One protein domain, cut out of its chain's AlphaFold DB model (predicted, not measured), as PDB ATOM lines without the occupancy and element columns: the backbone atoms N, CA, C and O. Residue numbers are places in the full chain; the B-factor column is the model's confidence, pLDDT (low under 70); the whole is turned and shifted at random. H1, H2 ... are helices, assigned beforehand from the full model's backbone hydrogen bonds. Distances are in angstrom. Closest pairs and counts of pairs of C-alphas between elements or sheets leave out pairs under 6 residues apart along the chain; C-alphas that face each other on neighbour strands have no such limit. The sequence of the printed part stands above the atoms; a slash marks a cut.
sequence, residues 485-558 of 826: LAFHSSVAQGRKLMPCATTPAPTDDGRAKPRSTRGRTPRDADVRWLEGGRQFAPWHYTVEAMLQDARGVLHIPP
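This is residues 485 to 558 of the 826 residues of the protein "PUB3 protein" of Symbiodinium sp. KB8 (UniProt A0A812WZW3). There is little regular structure: mostly a loop-built fold, in which the short helices H2 and H3 pack on each other and H1 lies apart from both, towards one end. From H1 the long stretch of residues 493 to 522 swings in a wide loop to the opposite end and back to H2; after H3, residues 547 to 548 pair antiparallel with 486 to 487 and with 554 to 555. The 74 printed residues have three named helices, H1, H2, H3, and no named strand; the class is all helix, with 17 residues in named elements. The whole is compact, radius of gyration of the C-alphas 12.3 A, spanning 33 by 25 by 21 A.

H1, residues 489 to 492, is apart from H2, residues 523 to 531, and from H3, residues 538 to 541. H2 and H3 touch; their closest C-alphas, those of Ala 525 and Tyr 541, are 5.0 A apart. In H2 every O i to N i+4 pair is within hydrogen-bond range; H1 and H3 are too short for such a pair.

H1 begins at C-alpha 489 (5.251, 114.636, 61.423) and measures 4.9 A, H2 12.5 A and H3 5.6 A, ending at C-alpha 541 (19.685, 108.092, 60.800).

The C-alphas farthest apart, those of Gln 493 and Asp 509, are 35.9 A apart. The printed part has no cut. The link H1 to H2 is long. Residues 514 to 520 have pLDDT under 70.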
ATOM      1  N   LEU A 485      12.670 120.281  51.777       94.69
ATOM      2  CA  LEU A 485      12.556 119.147  52.691       94.69
ATOM      3  C   LEU A 485      11.471 119.403  53.749       94.69
ATOM      4  O   LEU A 485      11.024 120.530  53.946       94.69
ATOM      5  N   ALA A 486      11.061 118.359  54.461       94.12
ATOM      6  CA  ALA A 486      10.074 118.432  55.530       94.12
ATOM      7  C   ALA A 486      10.542 117.676  56.778       94.12
ATOM      8  O   ALA A 486      11.172 116.618  56.690       94.12
ATOM      9  N   PHE A 487      10.204 118.198  57.958       93.19
ATOM     10  CA  PHE A 487      10.352 117.445  59.200       93.19
ATOM     11  C   PHE A 487       9.398 116.249  59.226       93.19
ATOM     12  O   PHE A 487       8.265 116.320  58.746       93.19
ATOM     13  N   HIS A 488       9.814 115.173  59.891       93.50
ATOM     14  CA  HIS A 488       8.894 114.098  60.236       93.50
ATOM     15  C   HIS A 488       7.709 114.641  61.057       93.50
ATOM     16  O   HIS A 488       7.891 115.472  61.950       93.50
ATOM     17  N   SER A 489       6.497 114.128  60.816       90.88
ATOM     18  CA  SER A 489       5.251 114.636  61.423       90.88
ATOM     19  C   SER A 489       5.306 114.750  62.953       90.88
ATOM     20  O   SER A 489       4.813 115.717  63.526       90.88
ATOM     21  N   SER A 490       5.949 113.797  63.633       89.69
ATOM     22  CA  SER A 490       6.116 113.842  65.092       89.69
ATOM     23  C   SER A 490       7.045 114.958  65.571       89.69
ATOM     24  O   SER A 490       6.840 115.451  66.674       89.69
ATOM     25  N   VAL A 491       8.039 115.358  64.775       89.56
ATOM     26  CA  VAL A 491       8.885 116.521  65.084       89.56
ATOM     27  C   VAL A 491       8.136 117.804  64.759       89.56
ATOM     28  O   VAL A 491       8.085 118.700  65.595       89.56
ATOM     29  N   ALA A 492       7.465 117.851  63.605       88.75
ATOM     30  CA  ALA A 492       6.698 119.019  63.190       88.75
ATOM     31  C   ALA A 492       5.588 119.392  64.191       88.75
ATOM     32  O   ALA A 492       5.340 120.562  64.454       88.75
ATOM     33  N   GLN A 493       4.960 118.381  64.799       86.50
ATOM     34  CA  GLN A 493       3.917 118.538  65.817       86.50
ATOM     35  C   GLN A 493       4.476 118.663  67.248       86.50
ATOM     36  O   GLN A 493       3.714 118.623  68.210       86.50
ATOM     37  N   GLY A 494       5.802 118.739  67.423       83.31
ATOM     38  CA  GLY A 494       6.450 118.894  68.729       83.31
ATOM     39  C   GLY A 494       6.366 117.676  69.662       83.31
ATOM     40  O   GLY A 494       6.725 117.791  70.835       83.31
ATOM     41  N   ARG A 495       5.915 116.513  69.164       84.62
ATOM     42  CA  ARG A 495       5.831 115.247  69.925       84.62
ATOM     43  C   ARG A 495       7.190 114.587  70.135       84.62
ATOM     44  O   ARG A 495       7.381 113.867  71.109       84.62
ATOM     45  N   LYS A 496       8.116 114.785  69.198       83.44
ATOM     46  CA  LYS A 496       9.509 114.335  69.278       83.44
ATOM     47  C   LYS A 496      10.441 115.507  69.004       83.44
ATOM     48  O   LYS A 496      10.069 116.455  68.323       83.44
ATOM     49  N   LEU A 497      11.649 115.424  69.541       80.88
ATOM     50  CA  LEU A 497      12.691 116.425  69.350       80.88
ATOM     51  C   LEU A 497      13.764 115.887  68.413       80.88
ATOM     52  O   LEU A 497      14.020 114.681  68.382       80.88
ATOM     53  N   MET A 498      14.413 116.798  67.697       83.44
ATOM     54  CA  MET A 498      15.616 116.473  66.940       83.44
ATOM     55  C   MET A 498      16.765 116.130  67.900       83.44
ATOM     56  O   MET A 498      16.860 116.726  68.980       83.44
ATOM     57  N   PRO A 499      17.655 115.192  67.535       82.69
ATOM     58  CA  PRO A 499      18.863 114.949  68.310       82.69
ATOM     59  C   PRO A 499      19.783 116.177  68.288       82.69
ATOM     60  O   PRO A 499      19.753 116.980  67.354       82.69
ATOM     61  N   CYS A 500      20.635 116.299  69.309       78.00
ATOM     62  CA  CYS A 500      21.664 117.337  69.351       78.00
ATOM     63  C   CYS A 500      22.568 117.246  68.117       78.00
ATOM     64  O   CYS A 500      23.002 116.151  67.752       78.00
ATOM     65  N   ALA A 501      22.888 118.386  67.505       79.50
ATOM     66  CA  ALA A 501      23.812 118.420  66.382       79.50
ATOM     67  C   ALA A 501      25.211 117.992  66.847       79.50
ATOM     68  O   ALA A 501      25.841 118.663  67.656       79.50
ATOM     69  N   THR A 502      25.709 116.871  66.326       78.25
ATOM     70  CA  THR A 502      27.089 116.429  66.565       78.25
ATOM     71  C   THR A 502      27.970 116.690  65.351       78.25
ATOM     72  O   THR A 502      27.484 116.750  64.217       78.25
ATOM     73  N   THR A 503      29.280 116.755  65.566       84.12
ATOM     74  CA  THR A 503      30.258 116.833  64.479       84.12
ATOM     75  C   THR A 503      30.244 115.573  63.599       84.12
ATOM     76  O   THR A 503      29.967 114.473  64.091       84.12
ATOM     77  N   PRO A 504      30.550 115.685  62.295       86.38
ATOM     78  CA  PRO A 504      30.755 114.515  61.447       86.38
ATOM     79  C   PRO A 504      32.018 113.745  61.868       86.38
ATOM     80  O   PRO A 504      32.792 114.202  62.713       86.38
ATOM     81  N   ALA A 505      32.219 112.551  61.315       84.31
ATOM     82  CA  ALA A 505      33.408 111.746  61.544       84.31
ATOM     83  C   ALA A 505      34.665 112.511  61.084       84.31
ATOM     84  O   ALA A 505      34.633 113.165  60.036       84.31
ATOM     85  N   PRO A 506      35.774 112.449  61.842       74.44
ATOM     86  CA  PRO A 506      37.002 113.146  61.467       74.44
ATOM     87  C   PRO A 506      37.618 112.565  60.188       74.44
ATOM     88  O   PRO A 506      38.184 113.307  59.390       74.44
ATOM     89  N   THR A 507      37.457 111.259  59.969       82.00
ATOM     90  CA  THR A 507      37.967 110.520  58.812       82.00
ATOM     91  C   THR A 507      36.821 109.987  57.957       82.00
ATOM     92  O   THR A 507      35.658 109.962  58.376       82.00
ATOM     93  N   ASP A 508      37.146 109.567  56.739       83.25
ATOM     94  CA  ASP A 508      36.164 108.997  55.810       83.25
ATOM     95  C   ASP A 508      35.820 107.537  56.142       83.25
ATOM     96  O   ASP A 508      34.763 107.054  55.745       83.25
ATOM     97  N   ASP A 509      36.627 106.878  56.985       81.12
ATOM     98  CA  ASP A 509      36.324 105.563  57.575       81.12
ATOM     99  C   ASP A 509      35.081 105.586  58.486       81.12
ATOM    100  O   ASP A 509      34.506 104.543  58.825       81.12
ATOM    101  N   GLY A 510      34.652 106.790  58.878       84.62
ATOM    102  CA  GLY A 510      33.452 107.013  59.663       84.62
ATOM    103  C   GLY A 510      33.604 106.630  61.138       84.62
ATOM    104  O   GLY A 510      34.674 106.279  61.631       84.62
ATOM    105  N   ARG A 511      32.514 106.743  61.902       79.81
ATOM    106  CA  ARG A 511      32.500 106.425  63.336       79.81
ATOM    107  C   ARG A 511      32.320 104.923  63.561       79.81
ATOM    108  O   ARG A 511      31.535 104.268  62.876       79.81
ATOM    109  N   ALA A 512      32.993 104.379  64.575       77.62
ATOM    110  CA  ALA A 512      32.674 103.048  65.082       77.62
ATOM    111  C   ALA A 512      31.262 103.035  65.689       77.62
ATOM    112  O   ALA A 512      30.783 104.053  66.200       77.62
ATOM    113  N   LYS A 513      30.588 101.877  65.652       73.00
ATOM    114  CA  LYS A 513      29.285 101.743  66.314       73.00
ATOM    115  C   LYS A 513      29.496 101.902  67.826       73.00
ATOM    116  O   LYS A 513      30.388 101.238  68.358       73.00
ATOM    117  N   PRO A 514      28.701 102.732  68.525       67.62
ATOM    118  CA  PRO A 514      28.789 102.828  69.977       67.62
ATOM    119  C   PRO A 514      28.579 101.447  70.613       67.62
ATOM    120  O   PRO A 514      27.636 100.743  70.247       67.62
ATOM    121  N   ARG A 515      29.458 101.057  71.547       53.84
ATOM    122  CA  ARG A 515      29.419  99.737  72.204       53.84
ATOM    123  C   ARG A 515      28.171  99.540  73.070       53.84
ATOM    124  O   ARG A 515      27.639  98.435  73.117       53.84
ATOM    125  N   SER A 516      27.644 100.621  73.655       52.97
ATOM    126  CA  SER A 516      26.345 100.644  74.332       52.97
ATOM    127  C   SER A 516      25.433 101.733  73.747       52.97
ATOM    128  O   SER A 516      25.562 102.912  74.076       52.97
ATOM    129  N   THR A 517      24.474 101.362  72.904       47.00
ATOM    130  CA  THR A 517      23.247 102.153  72.713       47.00
ATOM    131  C   THR A 517      22.177 101.529  73.600       47.00
ATOM    132  O   THR A 517      21.762 100.400  73.336       47.00
ATOM    133  N   ARG A 518      21.750 102.210  74.672       38.88
ATOM    134  CA  ARG A 518      20.459 101.862  75.284       38.88
ATOM    135  C   ARG A 518      19.368 102.373  74.334       38.88
ATOM    136  O   ARG A 518      19.505 103.445  73.743       38.88
ATOM    137  N   GLY A 519      18.393 101.512  74.078       54.44
ATOM    138  CA  GLY A 519      17.587 101.537  72.862       54.44
ATOM    139  C   GLY A 519      18.337 100.932  71.670       54.44
ATOM    140  O   GLY A 519      19.384 101.415  71.239       54.44
ATOM    141  N   ARG A 520      17.803  99.843  71.108       59.25
ATOM    142  CA  ARG A 520      18.327  99.268  69.865       59.25
ATOM    143  C   ARG A 520      18.016 100.262  68.745       59.25
ATOM    144  O   ARG A 520      16.838 100.478  68.464       59.25
ATOM    145  N   THR A 521      19.035 100.862  68.124       70.69
ATOM    146  CA  THR A 521      18.830 101.631  66.888       70.69
ATOM    147  C   THR A 521      18.026 100.756  65.920       70.69
ATOM    148  O   THR A 521      18.383  99.582  65.747       70.69
ATOM    149  N   PRO A 522      16.919 101.259  65.346       84.00
ATOM    150  CA  PRO A 522      16.134 100.498  64.386       84.00
ATOM    151  C   PRO A 522      17.024  99.940  63.265       84.00
ATOM    152  O   PRO A 522      17.972 100.597  62.834       84.00
ATOM    153  N   ARG A 523      16.756  98.708  62.810       84.69
ATOM    154  CA  ARG A 523      17.610  98.028  61.812       84.69
ATOM    155  C   ARG A 523      17.742  98.835  60.520       84.69
ATOM    156  O   ARG A 523      18.803  98.849  59.916       84.69
ATOM    157  N   ASP A 524      16.675  99.510  60.116       89.12
ATOM    158  CA  ASP A 524      16.636 100.391  58.953       89.12
ATOM    159  C   ASP A 524      17.506 101.648  59.146       89.12
ATOM    160  O   ASP A 524      18.178 102.080  58.213       89.12
ATOM    161  N   ALA A 525      17.569 102.194  60.364       89.25
ATOM    162  CA  ALA A 525      18.484 103.282  60.702       89.25
ATOM    163  C   ALA A 525      19.952 102.821  60.721       89.25
ATOM    164  O   ALA A 525      20.820 103.559  60.265       89.25
ATOM    165  N   ASP A 526      20.233 101.592  61.172       88.06
ATOM    166  CA  ASP A 526      21.573 100.993  61.077       88.06
ATOM    167  C   ASP A 526      22.018 100.812  59.613       88.06
ATOM    168  O   ASP A 526      23.174 101.086  59.292       88.06
ATOM    169  N   VAL A 527      21.116 100.390  58.717       91.19
ATOM    170  CA  VAL A 527      21.403 100.275  57.274       91.19
ATOM    171  C   VAL A 527      21.735 101.646  56.685       91.19
ATOM    172  O   VAL A 527      22.816 101.812  56.123       91.19
ATOM    173  N   ARG A 528      20.885 102.656  56.914       93.44
ATOM    174  CA  ARG A 528      21.142 104.034  56.455       93.44
ATOM    175  C   ARG A 528      22.430 104.619  57.034       93.44
ATOM    176  O   ARG A 528      23.135 105.355  56.354       93.44
ATOM    177  N   TRP A 529      22.756 104.297  58.284       91.94
ATOM    178  CA  TRP A 529      23.997 104.730  58.927       91.94
ATOM    179  C   TRP A 529      25.240 104.150  58.238       91.94
ATOM    180  O   TRP A 529      26.232 104.860  58.051       91.94
ATOM    181  N   LEU A 530      25.183 102.877  57.833       89.75
ATOM    182  CA  LEU A 530      26.246 102.231  57.063       89.75
ATOM    183  C   LEU A 530      26.360 102.815  55.649       89.75
ATOM    184  O   LEU A 530      27.471 103.116  55.221       89.75
ATOM    185  N   GLU A 531      25.235 103.017  54.960       90.88
ATOM    186  CA  GLU A 531      25.182 103.626  53.621       90.88
ATOM    187  C   GLU A 531      25.667 105.082  53.630       90.88
ATOM    188  O   GLU A 531      26.394 105.509  52.739       90.88
ATOM    189  N   GLY A 532      25.344 105.832  54.685       86.44
ATOM    190  CA  GLY A 532      25.778 107.213  54.898       86.44
ATOM    191  C   GLY A 532      27.217 107.361  55.396       86.44
ATOM    192  O   GLY A 532      27.530 108.369  56.037       86.44
ATOM    193  N   GLY A 533      28.070 106.350  55.190       89.88
ATOM    194  CA  GLY A 533      29.502 106.389  55.502       89.88
ATOM    195  C   GLY A 533      29.821 106.599  56.982       89.88
ATOM    196  O   GLY A 533      30.882 107.124  57.317       89.88
ATOM    197  N   ARG A 534      28.879 106.262  57.878       90.56
ATOM    198  CA  ARG A 534      29.004 106.397  59.339       90.56
ATOM    199  C   ARG A 534      29.455 107.795  59.784       90.56
ATOM    200  O   ARG A 534      30.175 107.935  60.776       90.56
ATOM    201  N   GLN A 535      29.052 108.831  59.048       89.25
ATOM    202  CA  GLN A 535      29.511 110.201  59.293       89.25
ATOM    203  C   GLN A 535      28.972 110.758  60.615       89.25
ATOM    204  O   GLN A 535      29.705 111.408  61.357       89.25
ATOM    205  N   PHE A 536      27.725 110.454  60.966       89.00
ATOM    206  CA  PHE A 536      27.139 110.821  62.257       89.00
ATOM    207  C   PHE A 536      26.854 109.584  63.109       89.00
ATOM    208  O   PHE A 536      26.978 108.447  62.654       89.00
ATOM    209  N   ALA A 537      26.491 109.794  64.374       85.25
ATOM    210  CA  ALA A 537      26.078 108.694  65.236       85.25
ATOM    211  C   ALA A 537      24.764 108.050  64.737       85.25
ATOM    212  O   ALA A 537      23.924 108.775  64.194       85.25
ATOM    213  N   PRO A 538      24.538 106.739  64.962       86.12
ATOM    214  CA  PRO A 538      23.429 105.996  64.350       86.12
ATOM    215  C   PRO A 538      22.032 106.598  64.573       86.12
ATOM    216  O   PRO A 538      21.185 106.535  63.689       86.12
ATOM    217  N   TRP A 539      21.784 107.239  65.718       86.69
ATOM    218  CA  TRP A 539      20.485 107.857  66.019       86.69
ATOM    219  C   TRP A 539      20.123 109.042  65.109       86.69
ATOM    220  O   TRP A 539      18.943 109.352  64.972       86.69
ATOM    221  N   HIS A 540      21.094 109.662  64.429       89.44
ATOM    222  CA  HIS A 540      20.831 110.688  63.410       89.44
ATOM    223  C   HIS A 540      20.206 110.120  62.130       89.44
ATOM    224  O   HIS A 540      19.702 110.884  61.317       89.44
ATOM    225  N   TYR A 541      20.239 108.797  61.956       92.00
ATOM    226  CA  TYR A 541      19.685 108.092  60.800       92.00
ATOM    227  C   TYR A 541      18.314 107.467  61.103       92.00
ATOM    228  O   TYR A 541      17.778 106.682  60.314       92.00
ATOM    229  N   THR A 542      17.732 107.791  62.260       91.50
ATOM    230  CA  THR A 542      16.331 107.473  62.563       91.50
ATOM    231  C   THR A 542      15.410 108.347  61.722       91.50
ATOM    232  O   THR A 542      15.756 109.478  61.391       91.50
ATOM    233  N   VAL A 543      14.237 107.821  61.362       92.06
ATOM    234  CA  VAL A 543      13.285 108.517  60.477       92.06
ATOM    235  C   VAL A 543      12.898 109.879  61.051       92.06
ATOM    236  O   VAL A 543      12.750 110.844  60.314       92.06
ATOM    237  N   GLU A 544      12.792 109.983  62.374       92.00
ATOM    238  CA  GLU A 544      12.415 111.222  63.046       92.00
ATOM    239  C   GLU A 544      13.562 112.225  63.182       92.00
ATOM    240  O   GLU A 544      13.296 113.397  63.413       92.00
ATOM    241  N   ALA A 545      14.817 111.792  63.039       91.25
ATOM    242  CA  ALA A 545      15.993 112.666  63.057       91.25
ATOM    243  C   ALA A 545      16.422 113.144  61.657       91.25
ATOM    244  O   ALA A 545      17.315 113.988  61.545       91.25
ATOM    245  N   MET A 546      15.818 112.593  60.603       94.62
ATOM    246  CA  MET A 546      16.083 112.936  59.209       94.62
ATOM    247  C   MET A 546      14.962 113.816  58.644       94.62
ATOM    248  O   MET A 546      13.845 113.851  59.161       94.62
ATOM    249  N   LEU A 547      15.274 114.540  57.571       94.62
ATOM    250  CA  LEU A 547      14.298 115.301  56.799       94.62
ATOM    251  C   LEU A 547      13.840 114.484  55.600       94.62
ATOM    252  O   LEU A 547      14.609 113.698  55.059       94.62
ATOM    253  N   GLN A 548      12.604 114.685  55.170       95.00
ATOM    254  CA  GLN A 548      12.016 113.958  54.056       95.00
ATOM    255  C   GLN A 548      11.827 114.885  52.855       95.00
ATOM    256  O   GLN A 548      11.327 115.995  53.014       95.00
ATOM    257  N   ASP A 549      12.218 114.449  51.660       94.44
ATOM    258  CA  ASP A 549      11.892 115.172  50.426       94.44
ATOM    259  C   ASP A 549      10.490 114.821  49.894       94.44
ATOM    260  O   ASP A 549       9.801 113.938  50.408       94.44
ATOM    261  N   ALA A 550      10.060 115.490  48.820       91.38
ATOM    262  CA  ALA A 550       8.752 115.260  48.200       91.38
ATOM    263  C   ALA A 550       8.537 113.822  47.674       91.38
ATOM    264  O   ALA A 550       7.397 113.418  47.452       91.38
ATOM    265  N   ARG A 551       9.610 113.048  47.460       91.81
ATOM    266  CA  ARG A 551       9.558 111.639  47.025       91.81
ATOM    267  C   ARG A 551       9.592 110.668  48.202       91.81
ATOM    268  O   ARG A 551       9.532 109.458  47.999       91.81
ATOM    269  N   GLY A 552       9.694 111.182  49.420       90.00
ATOM    270  CA  GLY A 552       9.768 110.391  50.629       90.00
ATOM    271  C   GLY A 552      11.183 109.955  51.019       90.00
ATOM    272  O   GLY A 552      11.314 109.205  51.987       90.00
ATOM    273  N   VAL A 553      12.225 110.403  50.310       92.94
ATOM    274  CA  VAL A 553      13.619 110.034  50.597       92.94
ATOM    275  C   VAL A 553      14.111 110.802  51.818       92.94
ATOM    276  O   VAL A 553      13.830 111.990  51.978       92.94
ATOM    277  N   LEU A 554      14.837 110.103  52.689       94.94
ATOM    278  CA  LEU A 554      15.349 110.649  53.940       94.94
ATOM    279  C   LEU A 554      16.753 111.228  53.757       94.94
ATOM    280  O   LEU A 554      17.665 110.543  53.298       94.94
ATOM    281  N   HIS A 555      16.934 112.460  54.215       93.69
ATOM    282  CA  HIS A 555      18.177 113.221  54.153       93.69
ATOM    283  C   HIS A 555      18.621 113.629  55.559       93.69
ATOM    284  O   HIS A 555      17.809 114.015  56.401       93.69
ATOM    285  N   ILE A 556      19.926 113.565  55.833       93.06
ATOM    286  CA  ILE A 556      20.478 114.191  57.042       93.06
ATOM    287  C   ILE A 556      20.239 115.705  56.935       93.06
ATOM    288  O   ILE A 556      20.475 116.255  55.857       93.06
ATOM    289  N   PRO A 557      19.813 116.395  58.014       94.00
ATOM    290  CA  PRO A 557      19.609 117.836  57.966       94.00
ATOM    291  C   PRO A 557      20.854 118.559  57.420       94.00
ATOM    292  O   PRO A 557      21.940 118.384  57.996       94.00
ATOM    293  N   PRO A 558      20.728 119.351  56.338       93.88
ATOM    294  CA  PRO A 558      21.855 120.064  55.749       93.88
ATOM    295  C   PRO A 558      22.360 121.171  56.693       93.88
ATOM    296  O   PRO A 558      21.675 121.512  57.668       93.88
TER     297      PRO A 558